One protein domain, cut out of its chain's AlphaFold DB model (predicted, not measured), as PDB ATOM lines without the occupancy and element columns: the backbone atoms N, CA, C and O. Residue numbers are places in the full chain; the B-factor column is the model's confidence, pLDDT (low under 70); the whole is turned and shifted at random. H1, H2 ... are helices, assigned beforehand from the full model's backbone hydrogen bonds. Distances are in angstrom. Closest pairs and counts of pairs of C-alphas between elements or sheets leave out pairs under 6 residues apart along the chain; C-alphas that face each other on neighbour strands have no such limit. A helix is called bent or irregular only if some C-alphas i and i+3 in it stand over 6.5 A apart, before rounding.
ATOM      1  N   CYS A  10      10.314  15.868   9.405       57.75
ATOM      2  CA  CYS A  10       9.471  16.760   8.627       57.75
ATOM      3  C   CYS A  10       8.836  17.760   9.605       57.75
ATOM      4  O   CYS A  10       8.124  17.368  10.524       57.75
ATOM      5  N   ARG A  11       9.133  19.052   9.478       53.62
ATOM      6  CA  ARG A  11       8.421  20.084  10.241       53.62
ATOM      7  C   ARG A  11       7.103  20.353   9.521       53.62
ATOM      8  O   ARG A  11       7.185  20.905   8.434       53.62
ATOM      9  N   PHE A  12       5.962  19.981  10.120       50.88
ATOM     10  CA  PHE A  12       4.584  20.317   9.700       50.88
ATOM     11  C   PHE A  12       4.442  20.600   8.195       50.88
ATOM     12  O   PHE A  12       4.106  21.710   7.783       50.88
ATOM     13  N   ASP A  13       4.774  19.600   7.384       65.06
ATOM     14  CA  ASP A  13       4.723  19.671   5.926       65.06
ATOM     15  C   ASP A  13       3.606  18.746   5.428       65.06
ATOM     16  O   ASP A  13       3.170  17.842   6.147       65.06
ATOM     17  N   VAL A  14       3.166  18.922   4.184       70.06
ATOM     18  CA  VAL A  14       2.198  18.044   3.507       70.06
ATOM     19  C   VAL A  14       2.607  16.573   3.640       70.06
ATOM     20  O   VAL A  14       1.751  15.714   3.823       70.06
ATOM     21  N   LEU A  15       3.914  16.288   3.619       75.88
ATOM     22  CA  LEU A  15       4.478  14.942   3.764       75.88
ATOM     23  C   LEU A  15       4.181  14.290   5.123       75.88
ATOM     24  O   LEU A  15       4.041  13.070   5.180       75.88
ATOM     25  N   ASP A  16       4.053  15.082   6.187       76.62
ATOM     26  CA  ASP A  16       3.691  14.597   7.523       76.62
ATOM     27  C   ASP A  16       2.203  14.218   7.569       76.62
ATOM     28  O   ASP A  16       1.841  13.136   8.025       76.62
ATOM     29  N   VAL A  17       1.349  15.050   6.959       78.44
ATOM     30  CA  VAL A  17      -0.101  14.811   6.847       78.44
ATOM     31  C   VAL A  17      -0.414  13.534   6.060       78.44
ATOM     32  O   VAL A  17      -1.348  12.815   6.407       78.44
ATOM     33  N   ILE A  18       0.368  13.223   5.021       83.38
ATOM     34  CA  ILE A  18       0.194  12.002   4.212       83.38
ATOM     35  C   ILE A  18       1.020  10.802   4.713       83.38
ATOM     36  O   ILE A  18       1.131   9.804   4.003       83.38
ATOM     37  N   GLY A  19       1.620  10.883   5.908       79.94
ATOM     38  CA  GLY A  19       2.327   9.762   6.543       79.94
ATOM     39  C   GLY A  19       3.631   9.341   5.857       79.94
ATOM     40  O   GLY A  19       4.074   8.207   6.014       79.94
ATOM     41  N   GLN A  20       4.263  10.229   5.087       80.25
ATOM     42  CA  GLN A  20       5.559   9.981   4.433       80.25
ATOM     43  C   GLN A  20       6.752  10.419   5.295       80.25
ATOM     44  O   GLN A  20       7.872  10.547   4.794       80.25
ATOM     45  N   CYS A  21       6.506  10.640   6.588       81.31
ATOM     46  CA  CYS A  21       7.499  11.012   7.580       81.31
ATOM     47  C   CYS A  21       7.682   9.875   8.609       81.31
ATOM     48  O   CYS A  21       6.691   9.294   9.051       81.31
ATOM     49  N   PRO A  22       8.930   9.541   8.998       81.94
ATOM     50  CA  PRO A  22      10.180  10.141   8.525       81.94
ATOM     51  C   PRO A  22      10.440   9.826   7.046       81.94
ATOM     52  O   PRO A  22      10.071   8.763   6.551       81.94
ATOM     53  N   LEU A  23      11.076  10.765   6.339       82.69
ATOM     54  CA  LEU A  23      11.399  10.572   4.925       82.69
ATOM     55  C   LEU A  23      12.241   9.310   4.747       82.69
ATOM     56  O   LEU A  23      13.214   9.110   5.477       82.69
ATOM     57  N   ALA A  24      11.916   8.498   3.743       84.88
ATOM     58  CA  ALA A  24      12.769   7.384   3.347       84.88
ATOM     59  C   ALA A  24      14.195   7.881   3.049       84.88
ATOM     60  O   ALA A  24      14.369   8.958   2.473       84.88
ATOM     61  N   GLN A  25      15.211   7.088   3.400       84.81
ATOM     62  CA  GLN A  25      16.619   7.445   3.172       84.81
ATOM     63  C   GLN A  25      16.897   7.799   1.704       84.81
ATOM     64  O   GLN A  25      17.610   8.759   1.436       84.81
ATOM     65  N   SER A  26      16.243   7.106   0.767       84.06
ATOM     66  CA  SER A  26      16.332   7.386  -0.672       84.06
ATOM     67  C   SER A  26      15.849   8.779  -1.069       84.06
ATOM     68  O   SER A  26      16.293   9.310  -2.075       84.06
ATOM     69  N   ARG A  27      14.937   9.393  -0.308       84.00
ATOM     70  CA  ARG A  27      14.511  10.780  -0.538       84.00
ATOM     71  C   ARG A  27      15.447  11.772   0.128       84.00
ATOM     72  O   ARG A  27      15.686  12.842  -0.415       84.00
ATOM     73  N   GLN A  28      15.985  11.410   1.292       84.94
ATOM     74  CA  GLN A  28      16.975  12.235   1.982       84.94
ATOM     75  C   GLN A  28      18.268  12.362   1.164       84.94
ATOM     76  O   GLN A  28      18.874  13.427   1.152       84.94
ATOM     77  N   SER A  29      18.648  11.327   0.409       84.31
ATOM     78  CA  SER A  29      19.823  11.357  -0.474       84.31
ATOM     79  C   SER A  29      19.671  12.245  -1.715       84.31
ATOM     80  O   SER A  29      20.650  12.441  -2.426       84.31
ATOM     81  N   LEU A  30      18.475  12.774  -1.994       87.81
ATOM     82  CA  LEU A  30      18.200  13.652  -3.145       87.81
ATOM     83  C   LEU A  30      18.212  15.143  -2.779       87.81
ATOM     84  O   LEU A  30      17.790  15.983  -3.572       87.81
ATOM     85  N   MET A  31      18.629  15.486  -1.559       90.31
ATOM     86  CA  MET A  31      18.727  16.881  -1.142       90.31
ATOM     87  C   MET A  31      19.773  17.621  -1.981       90.31
ATOM     88  O   MET A  31      20.789  17.066  -2.375       90.31
ATOM     89  N   TYR A  32      19.519  18.890  -2.267       91.19
ATOM     90  CA  TYR A  32      20.460  19.727  -3.002       91.19
ATOM     91  C   TYR A  32      21.482  20.343  -2.048       91.19
ATOM     92  O   TYR A  32      21.113  20.856  -0.991       91.19
ATOM     93  N   GLU A  33      22.754  20.355  -2.450       93.06
ATOM     94  CA  GLU A  33      23.802  21.096  -1.743       93.06
ATOM     95  C   GLU A  33      23.399  22.572  -1.574       93.06
ATOM     96  O   GLU A  33      22.939  23.225  -2.515       93.06
ATOM     97  N   GLY A  34      23.568  23.094  -0.360       91.06
ATOM     98  CA  GLY A  34      23.279  24.483  -0.005       91.06
ATOM     99  C   GLY A  34      21.794  24.827   0.143       91.06
ATOM    100  O   GLY A  34      21.477  25.970   0.463       91.06
ATOM    101  N   GLU A  35      20.879  23.876  -0.062       90.12
ATOM    102  CA  GLU A  35      19.443  24.116   0.095       90.12
ATOM    103  C   GLU A  35      18.962  23.987   1.542       90.12
ATOM    104  O   GLU A  35      19.612  23.386   2.395       90.12
ATOM    105  N   LYS A  36      17.761  24.517   1.805       86.44
ATOM    106  CA  LYS A  36      17.128  24.620   3.138       86.44
ATOM    107  C   LYS A  36      17.230  23.354   4.003       86.44
ATOM    108  O   LYS A  36      17.297  23.460   5.227       86.44
ATOM    109  N   TYR A  37      17.164  22.176   3.384       82.25
ATOM    110  CA  TYR A  37      17.152  20.889   4.081       82.25
ATOM    111  C   TYR A  37      18.517  20.182   4.099       82.25
ATOM    112  O   TYR A  37      18.683  19.228   4.857       82.25
ATOM    113  N   ALA A  38      19.511  20.674   3.352       83.94
ATOM    114  CA  ALA A  38      20.890  20.213   3.440       83.94
ATOM    115  C   ALA A  38      21.592  20.921   4.606       83.94
ATOM    116  O   ALA A  38      22.128  22.021   4.475       83.94
ATOM    117  N   LEU A  39      21.539  20.298   5.784       85.06
ATOM    118  CA  LEU A  39      22.186  20.795   7.001       85.06
ATOM    119  C   LEU A  39      23.722  20.781   6.874       85.06
ATOM    120  O   LEU A  39      24.279  20.165   5.967       85.06
ATOM    121  N   GLY A  40      24.414  21.442   7.810       89.94
ATOM    122  CA  GLY A  40      25.873  21.625   7.772       89.94
ATOM    123  C   GLY A  40      26.677  20.337   7.557       89.94
ATOM    124  O   GLY A  40      27.606  20.337   6.758       89.94
ATOM    125  N   GLU A  41      26.277  19.228   8.188       91.12
ATOM    126  CA  GLU A  41      26.922  17.919   7.999       91.12
ATOM    127  C   GLU A  41      26.789  17.397   6.561       91.12
ATOM    128  O   GLU A  41      27.762  16.902   5.996       91.12
ATOM    129  N   LEU A  42      25.615  17.548   5.937       91.44
ATOM    130  CA  LEU A  42      25.391  17.096   4.564       91.44
ATOM    131  C   LEU A  42      26.163  17.962   3.558       91.44
ATOM    132  O   LEU A  42      26.758  17.431   2.627       91.44
ATOM    133  N   ASN A  43      26.227  19.279   3.774       94.38
ATOM    134  CA  ASN A  43      27.061  20.156   2.943       94.38
ATOM    135  C   ASN A  43      28.554  19.850   3.096       94.38
ATOM    136  O   ASN A  43      29.273  19.825   2.100       94.38
ATOM    137  N   ALA A  44      29.024  19.552   4.309       95.81
ATOM    138  CA  ALA A  44      30.399  19.102   4.512       95.81
ATOM    139  C   ALA A  44      30.676  17.781   3.772       95.81
ATOM    140  O   ALA A  44      31.730  17.635   3.152       95.81
ATOM    141  N   ALA A  45      29.714  16.852   3.766       95.00
ATOM    142  CA  ALA A  45      29.812  15.614   2.998       95.00
ATOM    143  C   ALA A  45      29.858  15.866   1.480       95.00
ATOM    144  O   ALA A  45      30.651  15.222   0.795       95.00
ATOM    145  N   TYR A  46      29.085  16.825   0.951       95.88
ATOM    146  CA  TYR A  46      29.185  17.224  -0.458       95.88
ATOM    147  C   TYR A  46      30.570  17.768  -0.805       95.88
ATOM    148  O   TYR A  46      31.144  17.341  -1.805       95.88
ATOM    149  N   VAL A  47      31.139  18.651   0.021       96.75
ATOM    150  CA  VAL A  47      32.488  19.196  -0.211       96.75
ATOM    151  C   VAL A  47      33.533  18.079  -0.224       96.75
ATOM    152  O   VAL A  47      34.308  17.987  -1.176       96.75
ATOM    153  N   ALA A  48      33.505  17.184   0.766       97.19
ATOM    154  CA  ALA A  48      34.424  16.046   0.832       97.19
ATOM    155  C   ALA A  48      34.269  15.103  -0.377       97.19
ATOM    156  O   ALA A  48      35.261  14.653  -0.952       97.19
ATOM    157  N   ALA A  49      33.032  14.839  -0.812       95.69
ATOM    158  CA  ALA A  49      32.768  14.043  -2.007       95.69
ATOM    159  C   ALA A  49      33.323  14.713  -3.272       95.69
ATOM    160  O   ALA A  49      33.930  14.039  -4.096       95.69
ATOM    161  N   GLN A  50      33.182  16.034  -3.413       97.44
ATOM    162  CA  GLN A  50      33.721  16.780  -4.555       97.44
ATOM    163  C   GLN A  50      35.257  16.793  -4.578       97.44
ATOM    164  O   GLN A  50      35.844  16.817  -5.660       97.44
ATOM    165  N   GLU A  51      35.917  16.811  -3.418       97.62
ATOM    166  CA  GLU A  51      37.379  16.683  -3.303       97.62
ATOM    167  C   GLU A  51      37.860  15.287  -3.704       97.62
ATOM    168  O   GLU A  51      38.803  15.154  -4.486       97.62
ATOM    169  N   ALA A  52      37.176  14.241  -3.239       97.56
ATOM    170  CA  ALA A  52      37.463  12.880  -3.675       97.56
ATOM    171  C   ALA A  52      37.207  12.717  -5.181       97.56
ATOM    172  O   ALA A  52      38.037  12.147  -5.887       97.56
ATOM    173  N   TYR A  53      36.102  13.258  -5.689       96.81
ATOM    174  CA  TYR A  53      35.716  13.138  -7.090       96.81
ATOM    175  C   TYR A  53      36.754  13.776  -8.019       96.81
ATOM    176  O   TYR A  53      37.288  13.099  -8.894       96.81
ATOM    177  N   ARG A  54      37.143  15.030  -7.756       96.38
ATOM    178  CA  ARG A  54      38.148  15.739  -8.567       96.38
ATOM    179  C   ARG A  54      39.549  15.131  -8.494       96.38
ATOM    180  O   ARG A  54      40.329  15.299  -9.422       96.38
ATOM    181  N   GLY A  55      39.885  14.468  -7.385       96.62
ATOM    182  CA  GLY A  55      41.202  13.864  -7.180       96.62
ATOM    183  C   GLY A  55      41.346  12.450  -7.745       96.62
ATOM    184  O   GLY A  55      42.472  12.007  -7.944       96.62
ATOM    185  N   ASN A  56      40.237  11.737  -7.978       97.06
ATOM    186  CA  ASN A  56      40.266  10.305  -8.301       97.06
ATOM    187  C   ASN A  56      39.575   9.941  -9.621       97.06
ATOM    188  O   ASN A  56      39.750   8.819 -10.092       97.06
ATOM    189  N   VAL A  57      38.787  10.839 -10.218       95.44
ATOM    190  CA  VAL A  57      38.073  10.553 -11.467       95.44
ATOM    191  C   VAL A  57      38.791  11.158 -12.664       95.44
ATOM    192  O   VAL A  57      39.007  12.363 -12.740       95.44
TER     193      VAL A  57
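What this domain is: This is residues 10 to 57 of the 150 residues of an uncharacterized protein of Phytophthora kernoviae (UniProt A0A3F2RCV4). A loose, drawn-out rod has one long helix, H3, making one end, a hook of chain around the short helical turn H1 at the other end, and thinly connected chain between them. The second short turn, H2, sits between these two ends, and the long link after it folds back on itself before H3 begins; residues 48 to 57, of which 48 to 56 belong to H3, stick out free. The printed part has 48 residues with three named helices, H1, H2 and H3 in that order along the chain, and no named strand; 25 of the 48 residues are in named elements, and the class is all helix. The whole is loose, with a radius of gyration of the C-alphas of 13.8 A, and the C-alphas span 44 by 17 by 12 A along their three main axes.

Where its parts are: H3 is the longest helix, with 17 residues, 40 to 56, from Gly 40 to Asn 56, and 24.4 A from first to last C-alpha. Its first C-alpha, that of Gly 40, is printed at (25.873, 21.625, 7.772), and its last, that of Asn 56, at (40.266, 10.305, -8.301). H2 is four residues, 25 to 28, from Gln 25 to Gln 28, with C-alpha 25 at (16.619, 7.445, 3.172) and 4.9 A from first to last C-alpha. H1 is also four residues, 14 to 17, from Val 14 to Val 17, and 5.2 A from first to last C-alpha. C-alpha 14 is at (2.198, 18.044, 3.507), and C-alpha 17, at (-0.101, 14.811, 6.847), has the lowest x of the three H1 and H2 anchors quoted here. No helix is bent or irregular.

How they stand to each other: H3 touches no helix, and neither does H1 or H2. H3 and H2 are apart, with no C-alpha of the one within 8 A of the other. They are joined by a long link of 11 residues, 29 to 39. This link follows C-alpha 28, the last of H2, at (16.975, 12.235, 1.982), and ends before C-alpha 40, the first of H3, at (25.873, 21.625, 7.772). H2 and H1 are apart as well, and they are joined by a short link of 7 residues, 18 to 24. H1 and H3 are apart too. The centres of the helices follow one another in x: H1 at (2.567, 15.599, 5.410), H2 at (16.109, 9.461, 0.986) and H3 at (32.836, 16.318, -0.807). In H3 every pair of O of residue i and N of residue i+4 is within hydrogen-bond range. H1 and H2 are too short for such a pair, and each has 1 pair of O of residue i and N of residue i+3, which is within range.

The domain as a whole: The two C-alphas farthest apart are those of Val 17 and Gly 55, at 43.6 A, and the first and last printed C-alphas, those of Cys 10 and Val 57, are 35.5 A apart. The outline is a rod. Without residues 48 to 57, which stand free, the body has 38 residues spanning 33 by 17 by 12 A, with a radius of gyration of 11.1 A. The printed part has no cut, and the link from H2 to H3 is the long one. The mean pLDDT of the printed part is 85.9; it is 95 for H3, 84 for H2 and 75 for H1, and residues 10 to 13 are under 70, where the model's confidence is low.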